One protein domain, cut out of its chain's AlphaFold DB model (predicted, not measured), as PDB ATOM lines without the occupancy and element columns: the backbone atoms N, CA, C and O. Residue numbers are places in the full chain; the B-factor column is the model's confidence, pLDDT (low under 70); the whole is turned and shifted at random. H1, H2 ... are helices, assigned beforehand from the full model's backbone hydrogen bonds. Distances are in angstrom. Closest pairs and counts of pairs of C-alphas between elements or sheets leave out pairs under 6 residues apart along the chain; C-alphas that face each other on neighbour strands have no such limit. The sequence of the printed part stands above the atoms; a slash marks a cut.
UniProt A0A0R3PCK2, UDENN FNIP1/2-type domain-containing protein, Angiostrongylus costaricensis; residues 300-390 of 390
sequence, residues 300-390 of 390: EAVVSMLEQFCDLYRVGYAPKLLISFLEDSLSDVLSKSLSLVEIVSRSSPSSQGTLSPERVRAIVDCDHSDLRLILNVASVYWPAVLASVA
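This is residues 300 to 390 of the 390 residues of the protein "UDENN FNIP1/2-type domain-containing protein" of Angiostrongylus costaricensis (UniProt A0A0R3PCK2). One long helix, H2, makes the spine of a slender rod: H1 folds back along its first part as a helical hairpin, while H3, H4 and H5 pack on its later part. H4 crosses H2 nearly at right angles, and the link of residues 347 to 356 loops out beyond the end of H2 before H3. The printed part has 91 residues with five named helices, H1 to H5 in chain order, and no named strand; the class is all helix. The whole is loose, with a radius of gyration of the C-alphas of 15.8 A and spans of 55 by 20 by 15 A.

H1, residues 300 to 315, and H2, residues 319 to 346, form a hairpin at a shallow tilt of 19 degrees, opposite ways. They touch through residues 322 to 333 alone of H2, the closest C-alphas being those of Met 305 and Ser 329, 6.4 A apart. H3, residues 357 to 364, touches residues 336 to 340 alone of H2 at a steep tilt of 65 degrees; the closest C-alphas are Lys 336 and Val 364, 5.9 A. H4, residues 371 to 381, is about perpendicular to H2, at 76 degrees, and touches its residues 333 to 341 alone; the closest C-alphas are Ser 337 and Ala 378, 4.8 A. H5, residues 385 to 388, touches H4, with the closest C-alphas, Ser 379 and Val 385, 5.9 A apart. H1 is apart from H3, H4 and H5. Each O i to N i+4 pair is within hydrogen-bond range in H1, H2 and H3, and 6 of 7 in H4; H5 is too short for such a pair.

H1 begins at C-alpha 300 (-13.097, 7.811, 47.720) and is 22.6 A long. H2 is 41.0 A long and ends at C-alpha 346 (-15.634, -7.269, 24.468). H3 measures 10.5 A and H4 15.8 A; H5, 4.9 A, ends at C-alpha 388 (-14.886, 4.779, 24.628).

The C-alphas farthest apart, Gly 316 and Ser 350, are 55.3 A apart. The printed part has no cut and no long link. Residues 346 to 354 and residue 390 have pLDDT under 70.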
ATOM      1  N   GLU A 300     -12.521   8.370  46.494       93.75
ATOM      2  CA  GLU A 300     -13.097   7.811  47.720       93.75
ATOM      3  C   GLU A 300     -12.328   6.556  48.146       93.75
ATOM      4  O   GLU A 300     -12.008   6.399  49.323       93.75
ATOM      5  N   ALA A 301     -11.903   5.727  47.185       94.00
ATOM      6  CA  ALA A 301     -11.019   4.594  47.449       94.00
ATOM      7  C   ALA A 301      -9.709   5.023  48.140       94.00
ATOM      8  O   ALA A 301      -9.266   4.381  49.092       94.00
ATOM      9  N   VAL A 302      -9.104   6.137  47.711       95.31
ATOM     10  CA  VAL A 302      -7.869   6.667  48.317       95.31
ATOM     11  C   VAL A 302      -8.130   7.277  49.693       95.31
ATOM     12  O   VAL A 302      -7.336   7.064  50.609       95.31
ATOM     13  N   VAL A 303      -9.223   8.028  49.855       94.62
ATOM     14  CA  VAL A 303      -9.623   8.597  51.152       94.62
ATOM     15  C   VAL A 303      -9.823   7.475  52.168       94.62
ATOM     16  O   VAL A 303      -9.158   7.471  53.202       94.62
ATOM     17  N   SER A 304     -10.644   6.484  51.823       94.88
ATOM     18  CA  SER A 304     -10.939   5.324  52.663       94.88
ATOM     19  C   SER A 304      -9.674   4.532  53.009       94.88
ATOM     20  O   SER A 304      -9.448   4.209  54.174       94.88
ATOM     21  N   MET A 305      -8.780   4.303  52.037       96.06
ATOM     22  CA  MET A 305      -7.484   3.656  52.271       96.06
ATOM     23  C   MET A 305      -6.644   4.416  53.311       96.06
ATOM     24  O   MET A 305      -6.112   3.808  54.238       96.06
ATOM     25  N   LEU A 306      -6.504   5.739  53.188       95.25
ATOM     26  CA  LEU A 306      -5.680   6.523  54.114       95.25
ATOM     27  C   LEU A 306      -6.303   6.626  55.515       95.25
ATOM     28  O   LEU A 306      -5.572   6.589  56.508       95.25
ATOM     29  N   GLU A 307      -7.629   6.725  55.615       94.38
ATOM     30  CA  GLU A 307      -8.343   6.725  56.897       94.38
ATOM     31  C   GLU A 307      -8.193   5.380  57.618       94.38
ATOM     32  O   GLU A 307      -7.751   5.339  58.769       94.38
ATOM     33  N   GLN A 308      -8.436   4.272  56.914       95.50
ATOM     34  CA  GLN A 308      -8.254   2.925  57.455       95.50
ATOM     35  C   GLN A 308      -6.795   2.649  57.834       95.50
ATOM     36  O   GLN A 308      -6.531   2.067  58.887       95.50
ATOM     37  N   PHE A 309      -5.830   3.117  57.035       94.88
ATOM     38  CA  PHE A 309      -4.411   3.042  57.384       94.88
ATOM     39  C   PHE A 309      -4.130   3.738  58.722       94.88
ATOM     40  O   PHE A 309      -3.425   3.188  59.572       94.88
ATOM     41  N   CYS A 310      -4.691   4.935  58.933       93.25
ATOM     42  CA  CYS A 310      -4.539   5.663  60.190       93.25
ATOM     43  C   CYS A 310      -5.134   4.884  61.366       93.25
ATOM     44  O   CYS A 310      -4.505   4.808  62.423       93.25
ATOM     45  N   ASP A 311      -6.304   4.275  61.193       95.06
ATOM     46  CA  ASP A 311      -6.939   3.470  62.236       95.06
ATOM     47  C   ASP A 311      -6.109   2.228  62.586       95.06
ATOM     48  O   ASP A 311      -5.828   1.979  63.763       95.06
ATOM     49  N   LEU A 312      -5.615   1.496  61.583       94.69
ATOM     50  CA  LEU A 312      -4.730   0.343  61.780       94.69
ATOM     51  C   LEU A 312      -3.416   0.742  62.468       94.69
ATOM     52  O   LEU A 312      -2.955   0.058  63.388       94.69
ATOM     53  N   TYR A 313      -2.829   1.875  62.079       93.44
ATOM     54  CA  TYR A 313      -1.624   2.403  62.716       93.44
ATOM     55  C   TYR A 313      -1.869   2.741  64.193       93.44
ATOM     56  O   TYR A 313      -1.062   2.382  65.052       93.44
ATOM     57  N   ARG A 314      -3.009   3.365  64.520       95.19
ATOM     58  CA  ARG A 314      -3.375   3.721  65.904       95.19
ATOM     59  C   ARG A 314      -3.589   2.506  66.800       95.19
ATOM     60  O   ARG A 314      -3.345   2.599  68.001       95.19
ATOM     61  N   VAL A 315      -4.017   1.380  66.233       95.75
ATOM     62  CA  VAL A 315      -4.151   0.097  66.945       95.75
ATOM     63  C   VAL A 315      -2.791  -0.596  67.149       95.75
ATOM     64  O   VAL A 315      -2.681  -1.497  67.978       95.75
ATOM     65  N   GLY A 316      -1.733  -0.149  66.466       94.56
ATOM     66  CA  GLY A 316      -0.370  -0.656  66.643       94.56
ATOM     67  C   GLY A 316      -0.012  -1.828  65.730       94.56
ATOM     68  O   GLY A 316       0.818  -2.661  66.099       94.56
ATOM     69  N   TYR A 317      -0.626  -1.917  64.546       94.69
ATOM     70  CA  TYR A 317      -0.236  -2.909  63.541       94.69
ATOM     71  C   TYR A 317       1.232  -2.741  63.129       94.69
ATOM     72  O   TYR A 317       1.752  -1.630  63.017       94.69
ATOM     73  N   ALA A 318       1.910  -3.866  62.880       92.69
ATOM     74  CA  ALA A 318       3.301  -3.855  62.444       92.69
ATOM     75  C   ALA A 318       3.447  -3.123  61.092       92.69
ATOM     76  O   ALA A 318       2.619  -3.346  60.205       92.69
ATOM     77  N   PRO A 319       4.525  -2.340  60.866       89.25
ATOM     78  CA  PRO A 319       4.707  -1.568  59.632       89.25
ATOM     79  C   PRO A 319       4.559  -2.390  58.348       89.25
ATOM     80  O   PRO A 319       3.961  -1.930  57.385       89.25
ATOM     81  N   LYS A 320       5.032  -3.643  58.349       85.75
ATOM     82  CA  LYS A 320       4.898  -4.550  57.200       85.75
ATOM     83  C   LYS A 320       3.435  -4.837  56.834       85.75
ATOM     84  O   LYS A 320       3.116  -4.911  55.655       85.75
ATOM     85  N   LEU A 321       2.558  -4.988  57.829       89.56
ATOM     86  CA  LEU A 321       1.128  -5.222  57.605       89.56
ATOM     87  C   LEU A 321       0.429  -3.960  57.098       89.56
ATOM     88  O   LEU A 321      -0.452  -4.053  56.254       89.56
ATOM     89  N   LEU A 322       0.851  -2.786  57.572       90.81
ATOM     90  CA  LEU A 322       0.331  -1.504  57.093       90.81
ATOM     91  C   LEU A 322       0.680  -1.257  55.621       90.81
ATOM     92  O   LEU A 322      -0.163  -0.794  54.862       90.81
ATOM     93  N   ILE A 323       1.905  -1.597  55.209       88.88
ATOM     94  CA  ILE A 323       2.324  -1.532  53.803       88.88
ATOM     95  C   ILE A 323       1.536  -2.532  52.948       88.88
ATOM     96  O   ILE A 323       0.980  -2.127  51.935       88.88
ATOM     97  N   SER A 324       1.402  -3.786  53.401       87.25
ATOM     98  CA  SER A 324       0.578  -4.798  52.716       87.25
ATOM     99  C   SER A 324      -0.855  -4.311  52.505       87.25
ATOM    100  O   SER A 324      -1.393  -4.441  51.416       87.25
ATOM    101  N   PHE A 325      -1.451  -3.678  53.518       92.50
ATOM    102  CA  PHE A 325      -2.793  -3.111  53.421       92.50
ATOM    103  C   PHE A 325      -2.910  -2.018  52.337       92.50
ATOM    104  O   PHE A 325      -3.908  -1.969  51.616       92.50
ATOM    105  N   LEU A 326      -1.898  -1.148  52.197       92.62
ATOM    106  CA  LEU A 326      -1.875  -0.144  51.125       92.62
ATOM    107  C   LEU A 326      -1.788  -0.806  49.743       92.62
ATOM    108  O   LEU A 326      -2.503  -0.408  48.827       92.62
ATOM    109  N   GLU A 327      -0.927  -1.812  49.592       89.44
ATOM    110  CA  GLU A 327      -0.756  -2.558  48.337       89.44
ATOM    111  C   GLU A 327      -2.031  -3.329  47.956       89.44
ATOM    112  O   GLU A 327      -2.442  -3.295  46.794       89.44
ATOM    113  N   ASP A 328      -2.712  -3.945  48.927       89.94
ATOM    114  CA  ASP A 328      -3.996  -4.629  48.731       89.94
ATOM    115  C   ASP A 328      -5.090  -3.643  48.284       89.94
ATOM    116  O   ASP A 328      -5.837  -3.915  47.342       89.94
ATOM    117  N   SER A 329      -5.147  -2.459  48.903       93.62
ATOM    118  CA  SER A 329      -6.104  -1.404  48.536       93.62
ATOM    119  C   SER A 329      -5.883  -0.898  47.105       93.62
ATOM    120  O   SER A 329      -6.832  -0.718  46.341       93.62
ATOM    121  N   LEU A 330      -4.625  -0.705  46.702       93.12
ATOM    122  CA  LEU A 330      -4.274  -0.317  45.332       93.12
ATOM    123  C   LEU A 330      -4.525  -1.452  44.322       93.12
ATOM    124  O   LEU A 330      -4.889  -1.190  43.172       93.12
ATOM    125  N   SER A 331      -4.397  -2.708  44.752       89.62
ATOM    126  CA  SER A 331      -4.720  -3.885  43.941       89.62
ATOM    127  C   SER A 331      -6.220  -4.002  43.641       89.62
ATOM    128  O   SER A 331      -6.588  -4.435  42.545       89.62
ATOM    129  N   ASP A 332      -7.098  -3.566  44.552       91.75
ATOM    130  CA  ASP A 332      -8.544  -3.475  44.289       91.75
ATOM    131  C   ASP A 332      -8.849  -2.461  43.173       91.75
ATOM    132  O   ASP A 332      -9.548  -2.776  42.204       91.75
ATOM    133  N   VAL A 333      -8.231  -1.272  43.230       93.38
ATOM    134  CA  VAL A 333      -8.350  -0.245  42.175       93.38
ATOM    135  C   VAL A 333      -7.886  -0.789  40.823       93.38
ATOM    136  O   VAL A 333      -8.559  -0.601  39.800       93.38
ATOM    137  N   LEU A 334      -6.757  -1.502  40.796       89.62
ATOM    138  CA  LEU A 334      -6.269  -2.147  39.582       89.62
ATOM    139  C   LEU A 334      -7.256  -3.203  39.061       89.62
ATOM    140  O   LEU A 334      -7.554  -3.229  37.867       89.62
ATOM    141  N   SER A 335      -7.805  -4.042  39.938       88.81
ATOM    142  CA  SER A 335      -8.741  -5.112  39.566       88.81
ATOM    143  C   SER A 335     -10.023  -4.565  38.931       88.81
ATOM    144  O   SER A 335     -10.483  -5.074  37.901       88.81
ATOM    145  N   LYS A 336     -10.562  -3.469  39.478       91.75
ATOM    146  CA  LYS A 336     -11.687  -2.723  38.887       91.75
ATOM    147  C   LYS A 336     -11.340  -2.169  37.504       91.75
ATOM    148  O   LYS A 336     -12.132  -2.277  36.566       91.75
ATOM    149  N   SER A 337     -10.127  -1.643  37.350       90.94
ATOM    150  CA  SER A 337      -9.625  -1.094  36.083       90.94
ATOM    151  C   SER A 337      -9.457  -2.166  35.001       90.94
ATOM    152  O   SER A 337      -9.846  -1.952  33.855       90.94
ATOM    153  N   LEU A 338      -8.945  -3.349  35.351       85.88
ATOM    154  CA  LEU A 338      -8.838  -4.481  34.425       85.88
ATOM    155  C   LEU A 338     -10.214  -5.024  34.026       85.88
ATOM    156  O   LEU A 338     -10.452  -5.285  32.846       85.88
ATOM    157  N   SER A 339     -11.140  -5.114  34.985       87.31
ATOM    158  CA  SER A 339     -12.530  -5.498  34.716       87.31
ATOM    159  C   SER A 339     -13.166  -4.555  33.693       87.31
ATOM    160  O   SER A 339     -13.772  -5.011  32.719       87.31
ATOM    161  N   LEU A 340     -12.960  -3.241  33.846       87.38
ATOM    162  CA  LEU A 340     -13.418  -2.239  32.885       87.38
ATOM    163  C   LEU A 340     -12.856  -2.482  31.479       87.38
ATOM    164  O   LEU A 340     -13.609  -2.456  30.503       87.38
ATOM    165  N   VAL A 341     -11.552  -2.745  31.365       83.75
ATOM    166  CA  VAL A 341     -10.922  -3.041  30.070       83.75
ATOM    167  C   VAL A 341     -11.544  -4.280  29.428       83.75
ATOM    168  O   VAL A 341     -11.847  -4.252  28.235       83.75
ATOM    169  N   GLU A 342     -11.793  -5.354  30.179       83.00
ATOM    170  CA  GLU A 342     -12.452  -6.554  29.646       83.00
ATOM    171  C   GLU A 342     -13.870  -6.281  29.138       83.00
ATOM    172  O   GLU A 342     -14.265  -6.790  28.088       83.00
ATOM    173  N   ILE A 343     -14.638  -5.474  29.866       82.38
ATOM    174  CA  ILE A 343     -16.010  -5.127  29.492       82.38
ATOM    175  C   ILE A 343     -16.012  -4.304  28.202       82.38
ATOM    176  O   ILE A 343     -16.721  -4.649  27.258       82.38
ATOM    177  N   VAL A 344     -15.187  -3.255  28.148       79.25
ATOM    178  CA  VAL A 344     -15.122  -2.321  27.015       79.25
ATOM    179  C   VAL A 344     -14.517  -2.992  25.778       79.25
ATOM    180  O   VAL A 344     -14.986  -2.761  24.664       79.25
ATOM    181  N   SER A 345     -13.518  -3.863  25.946       73.31
ATOM    182  CA  SER A 345     -12.874  -4.574  24.828       73.31
ATOM    183  C   SER A 345     -13.745  -5.674  24.211       73.31
ATOM    184  O   SER A 345     -13.591  -5.974  23.028       73.31
ATOM    185  N   ARG A 346     -14.674  -6.269  24.976       69.50
ATOM    186  CA  ARG A 346     -15.634  -7.269  24.468       69.50
ATOM    187  C   ARG A 346     -16.842  -6.649  23.761       69.50
ATOM    188  O   ARG A 346     -17.529  -7.353  23.019       69.50
ATOM    189  N   SER A 347     -17.112  -5.358  23.951       63.38
ATOM    190  CA  SER A 347     -18.128  -4.630  23.181       63.38
ATOM    191  C   SER A 347     -17.701  -4.522  21.711       63.38
ATOM    192  O   SER A 347     -16.762  -3.810  21.372       63.38
ATOM    193  N   SER A 348     -18.382  -5.256  20.826       49.78
ATOM    194  CA  SER A 348     -18.091  -5.283  19.384       49.78
ATOM    195  C   SER A 348     -18.172  -3.879  18.749       49.78
ATOM    196  O   SER A 348     -19.169  -3.183  18.968       49.78
ATOM    197  N   PRO A 349     -17.219  -3.489  17.873       53.50
ATOM    198  CA  PRO A 349     -17.198  -2.182  17.197       53.50
ATOM    199  C   PRO A 349     -18.397  -1.931  16.265       53.50
ATOM    200  O   PRO A 349     -18.568  -0.829  15.751       53.50
ATOM    201  N   SER A 350     -19.239  -2.939  16.025       50.66
ATOM    202  CA  SER A 350     -20.403  -2.856  15.139       50.66
ATOM    203  C   SER A 350     -21.691  -2.377  15.819       50.66
ATOM    204  O   SER A 350     -22.685  -2.161  15.129       50.66
ATOM    205  N   SER A 351     -21.729  -2.256  17.151       50.56
ATOM    206  CA  SER A 351     -22.978  -1.957  17.859       50.56
ATOM    207  C   SER A 351     -22.755  -1.453  19.286       50.56
ATOM    208  O   SER A 351     -23.038  -2.189  20.227       50.56
ATOM    209  N   GLN A 352     -22.270  -0.222  19.456       54.06
ATOM    210  CA  GLN A 352     -22.712   0.723  20.499       54.06
ATOM    211  C   GLN A 352     -21.880   2.009  20.434       54.06
ATOM    212  O   GLN A 352     -20.672   1.969  20.225       54.06
ATOM    213  N   GLY A 353     -22.556   3.151  20.582       58.53
ATOM    214  CA  GLY A 353     -21.897   4.430  20.828       58.53
ATOM    215  C   GLY A 353     -21.195   4.442  22.187       58.53
ATOM    216  O   GLY A 353     -21.346   3.514  22.980       58.53
ATOM    217  N   THR A 354     -20.433   5.503  22.431       65.94
ATOM    218  CA  THR A 354     -19.730   5.802  23.683       65.94
ATOM    219  C   THR A 354     -20.522   5.381  24.928       65.94
ATOM    220  O   THR A 354     -21.706   5.701  25.062       65.94
ATOM    221  N   LEU A 355     -19.879   4.653  25.845       77.94
ATOM    222  CA  LEU A 355     -20.484   4.249  27.113       77.94
ATOM    223  C   LEU A 355     -20.564   5.457  28.043       77.94
ATOM    224  O   LEU A 355     -19.552   6.108  28.297       77.94
ATOM    225  N   SER A 356     -21.745   5.723  28.601       84.62
ATOM    226  CA  SER A 356     -21.884   6.818  29.559       84.62
ATOM    227  C   SER A 356     -21.088   6.530  30.842       84.62
ATOM    228  O   SER A 356     -21.045   5.380  31.305       84.62
ATOM    229  N   PRO A 357     -20.511   7.560  31.485       85.31
ATOM    230  CA  PRO A 357     -19.759   7.398  32.730       85.31
ATOM    231  C   PRO A 357     -20.616   6.804  33.859       85.31
ATOM    232  O   PRO A 357     -20.115   6.086  34.718       85.31
ATOM    233  N   GLU A 358     -21.928   7.046  33.860       86.94
ATOM    234  CA  GLU A 358     -22.857   6.431  34.816       86.94
ATOM    235  C   GLU A 358     -22.976   4.920  34.623       86.94
ATOM    236  O   GLU A 358     -22.974   4.166  35.597       86.94
ATOM    237  N   ARG A 359     -23.040   4.464  33.365       84.81
ATOM    238  CA  ARG A 359     -23.131   3.039  33.058       84.81
ATOM    239  C   ARG A 359     -21.840   2.322  33.421       84.81
ATOM    240  O   ARG A 359     -21.909   1.233  33.979       84.81
ATOM    241  N   VAL A 360     -20.692   2.937  33.146       86.81
ATOM    242  CA  VAL A 360     -19.381   2.392  33.520       86.81
ATOM    243  C   VAL A 360     -19.280   2.209  35.032       86.81
ATOM    244  O   VAL A 360     -18.973   1.108  35.478       86.81
ATOM    245  N   ARG A 361     -19.633   3.231  35.818       89.62
ATOM    246  CA  ARG A 361     -19.626   3.146  37.290       89.62
ATOM    247  C   ARG A 361     -20.518   2.035  37.824       89.62
ATOM    248  O   ARG A 361     -20.105   1.306  38.714       89.62
ATOM    249  N   ALA A 362     -21.710   1.871  37.252       87.12
ATOM    250  CA  ALA A 362     -22.635   0.819  37.665       87.12
ATOM    251  C   ALA A 362     -22.136  -0.598  37.332       87.12
ATOM    252  O   ALA A 362     -22.528  -1.547  38.000       87.12
ATOM    253  N   ILE A 363     -21.319  -0.761  36.284       85.50
ATOM    254  CA  ILE A 363     -20.770  -2.072  35.912       85.50
ATOM    255  C   ILE A 363     -19.500  -2.385  36.716       85.50
ATOM    256  O   ILE A 363     -19.316  -3.524  37.131       85.50
ATOM    257  N   VAL A 364     -18.627  -1.394  36.910       87.25
ATOM    258  CA  VAL A 364     -17.355  -1.543  37.641       87.25
ATOM    259  C   VAL A 364     -17.556  -1.522  39.163       87.25
ATOM    260  O   VAL A 364     -16.667  -1.945  39.894       87.25
ATOM    261  N   ASP A 365     -18.723  -1.066  39.623       89.75
ATOM    262  CA  ASP A 365     -19.062  -0.870  41.035       89.75
ATOM    263  C   ASP A 365     -18.067   0.074  41.732       89.75
ATOM    264  O   ASP A 365     -17.292  -0.292  42.623       89.75
ATOM    265  N   CYS A 366     -18.026   1.315  41.241       89.88
ATOM    266  CA  CYS A 366     -17.147   2.354  41.766       89.88
ATOM    267  C   CYS A 366     -17.854   3.701  41.939       89.88
ATOM    268  O   CYS A 366     -18.802   4.040  41.214       89.88
ATOM    269  N   ASP A 367     -17.330   4.512  42.855       90.94
ATOM    270  CA  ASP A 367     -17.836   5.855  43.105       90.94
ATOM    271  C   ASP A 367     -17.559   6.815  41.942       90.94
ATOM    272  O   ASP A 367     -16.747   6.570  41.043       90.94
ATOM    273  N   HIS A 368     -18.275   7.945  41.931       90.25
ATOM    274  CA  HIS A 368     -18.069   8.980  40.914       90.25
ATOM    275  C   HIS A 368     -16.658   9.574  40.954       90.25
ATOM    276  O   HIS A 368     -16.063   9.789  39.899       90.25
ATOM    277  N   SER A 369     -16.127   9.797  42.156       91.56
ATOM    278  CA  SER A 369     -14.775  10.311  42.392       91.56
ATOM    279  C   SER A 369     -13.680   9.334  41.950       91.56
ATOM    280  O   SER A 369     -12.623   9.768  41.496       91.56
ATOM    281  N   ASP A 370     -13.941   8.027  42.010       93.12
ATOM    282  CA  ASP A 370     -12.970   6.985  41.649       93.12
ATOM    283  C   ASP A 370     -12.862   6.751  40.144       93.12
ATOM    284  O   ASP A 370     -11.833   6.274  39.656       93.12
ATOM    285  N   LEU A 371     -13.907   7.099  39.387       91.31
ATOM    286  CA  LEU A 371     -14.005   6.787  37.963       91.31
ATOM    287  C   LEU A 371     -12.792   7.293  37.170       91.31
ATOM    288  O   LEU A 371     -12.288   6.588  36.299       91.31
ATOM    289  N   ARG A 372     -12.302   8.500  37.474       89.50
ATOM    290  CA  ARG A 372     -11.150   9.084  36.773       89.50
ATOM    291  C   ARG A 372      -9.863   8.303  37.043       89.50
ATOM    292  O   ARG A 372      -9.099   8.063  36.111       89.50
ATOM    293  N   LEU A 373      -9.641   7.886  38.290       92.12
ATOM    294  CA  LEU A 373      -8.496   7.057  38.661       92.12
ATOM    295  C   LEU A 373      -8.556   5.705  37.943       92.12
ATOM    296  O   LEU A 373      -7.591   5.320  37.288       92.12
ATOM    297  N   ILE A 374      -9.714   5.044  37.978       92.38
ATOM    298  CA  ILE A 374      -9.943   3.752  37.319       92.38
ATOM    299  C   ILE A 374      -9.746   3.854  35.799       92.38
ATOM    300  O   ILE A 374      -9.091   3.003  35.203       92.38
ATOM    301  N   LEU A 375     -10.259   4.906  35.155       89.38
ATOM    302  CA  LEU A 375     -10.072   5.133  33.717       89.38
ATOM    303  C   LEU A 375      -8.603   5.361  33.352       89.38
ATOM    304  O   LEU A 375      -8.128   4.800  32.364       89.38
ATOM    305  N   ASN A 376      -7.870   6.145  34.147       88.19
ATOM    306  CA  ASN A 376      -6.450   6.391  33.904       88.19
ATOM    307  C   ASN A 376      -5.632   5.099  34.038       88.19
ATOM    308  O   ASN A 376      -4.815   4.810  33.165       88.19
ATOM    309  N   VAL A 377      -5.906   4.279  35.056       87.69
ATOM    310  CA  VAL A 377      -5.266   2.963  35.219       87.69
ATOM    311  C   VAL A 377      -5.665   2.016  34.086       87.69
ATOM    312  O   VAL A 377      -4.807   1.360  33.507       87.69
ATOM    313  N   ALA A 378      -6.937   1.974  33.682       85.75
ATOM    314  CA  ALA A 378      -7.386   1.175  32.541       85.75
ATOM    315  C   ALA A 378      -6.686   1.592  31.233       85.75
ATOM    316  O   ALA A 378      -6.337   0.738  30.414       85.75
ATOM    317  N   SER A 379      -6.423   2.892  31.054       83.00
ATOM    318  CA  SER A 379      -5.757   3.436  29.865       83.00
ATOM    319  C   SER A 379      -4.313   2.963  29.710       83.00
ATOM    320  O   SER A 379      -3.828   2.888  28.583       83.00
ATOM    321  N   VAL A 380      -3.659   2.564  30.811       78.19
ATOM    322  CA  VAL A 380      -2.347   1.907  30.769       78.19
ATOM    323  C   VAL A 380      -2.423   0.641  29.923       78.19
ATOM    324  O   VAL A 380      -1.548   0.421  29.097       78.19
ATOM    325  N   TYR A 381      -3.471  -0.170  30.094       76.50
ATOM    326  CA  TYR A 381      -3.650  -1.451  29.401       76.50
ATOM    327  C   TYR A 381      -4.368  -1.313  28.054       76.50
ATOM    328  O   TYR A 381      -4.086  -2.068  27.124       76.50
ATOM    329  N   TRP A 382      -5.297  -0.360  27.938       77.31
ATOM    330  CA  TRP A 382      -6.078  -0.111  26.727       77.31
ATOM    331  C   TRP A 382      -6.352   1.394  26.553       77.31
ATOM    332  O   TRP A 382      -7.393   1.882  26.997       77.31
ATOM    333  N   PRO A 383      -5.469   2.156  25.878       78.12
ATOM    334  CA  PRO A 383      -5.593   3.616  25.761       78.12
ATOM    335  C   PRO A 383      -6.915   4.100  25.147       78.12
ATOM    336  O   PRO A 383      -7.443   5.141  25.534       78.12
ATOM    337  N   ALA A 384      -7.501   3.320  24.231       77.56
ATOM    338  CA  ALA A 384      -8.784   3.639  23.605       77.56
ATOM    339  C   ALA A 384      -9.979   3.613  24.585       77.56
ATOM    340  O   ALA A 384     -11.067   4.068  24.220       77.56
ATOM    341  N   VAL A 385      -9.799   3.143  25.831       79.62
ATOM    342  CA  VAL A 385     -10.827   3.221  26.886       79.62
ATOM    343  C   VAL A 385     -11.264   4.665  27.143       79.62
ATOM    344  O   VAL A 385     -12.451   4.907  27.327       79.62
ATOM    345  N   LEU A 386     -10.333   5.626  27.064       81.69
ATOM    346  CA  LEU A 386     -10.607   7.044  27.316       81.69
ATOM    347  C   LEU A 386     -11.531   7.663  26.259       81.69
ATOM    348  O   LEU A 386     -12.314   8.544  26.577       81.69
ATOM    349  N   ALA A 387     -11.468   7.189  25.013       76.75
ATOM    350  CA  ALA A 387     -12.376   7.623  23.946       76.75
ATOM    351  C   ALA A 387     -13.711   6.857  23.964       76.75
ATOM    352  O   ALA A 387     -14.720   7.335  23.449       76.75
ATOM    353  N   SER A 388     -13.711   5.655  24.546       74.50
ATOM    354  CA  SER A 388     -14.886   4.779  24.628       74.50
ATOM    355  C   SER A 388     -15.844   5.175  25.757       74.50
ATOM    356  O   SER A 388     -17.002   4.758  25.745       74.50
ATOM    357  N   VAL A 389     -15.366   5.970  26.718       71.69
ATOM    358  CA  VAL A 389     -16.113   6.469  27.877       71.69
ATOM    359  C   VAL A 389     -16.047   7.997  27.860       71.69
ATOM    360  O   VAL A 389     -15.024   8.561  28.235       71.69
ATOM    361  N   ALA A 390     -17.111   8.661  27.401       59.56
ATOM    362  CA  ALA A 390     -17.211  10.123  27.322       59.56
ATOM    363  C   ALA A 390     -18.582  10.621  27.785       59.56
ATOM    364  O   ALA A 390     -19.582   9.879  27.607       59.56
TER     365      ALA A 390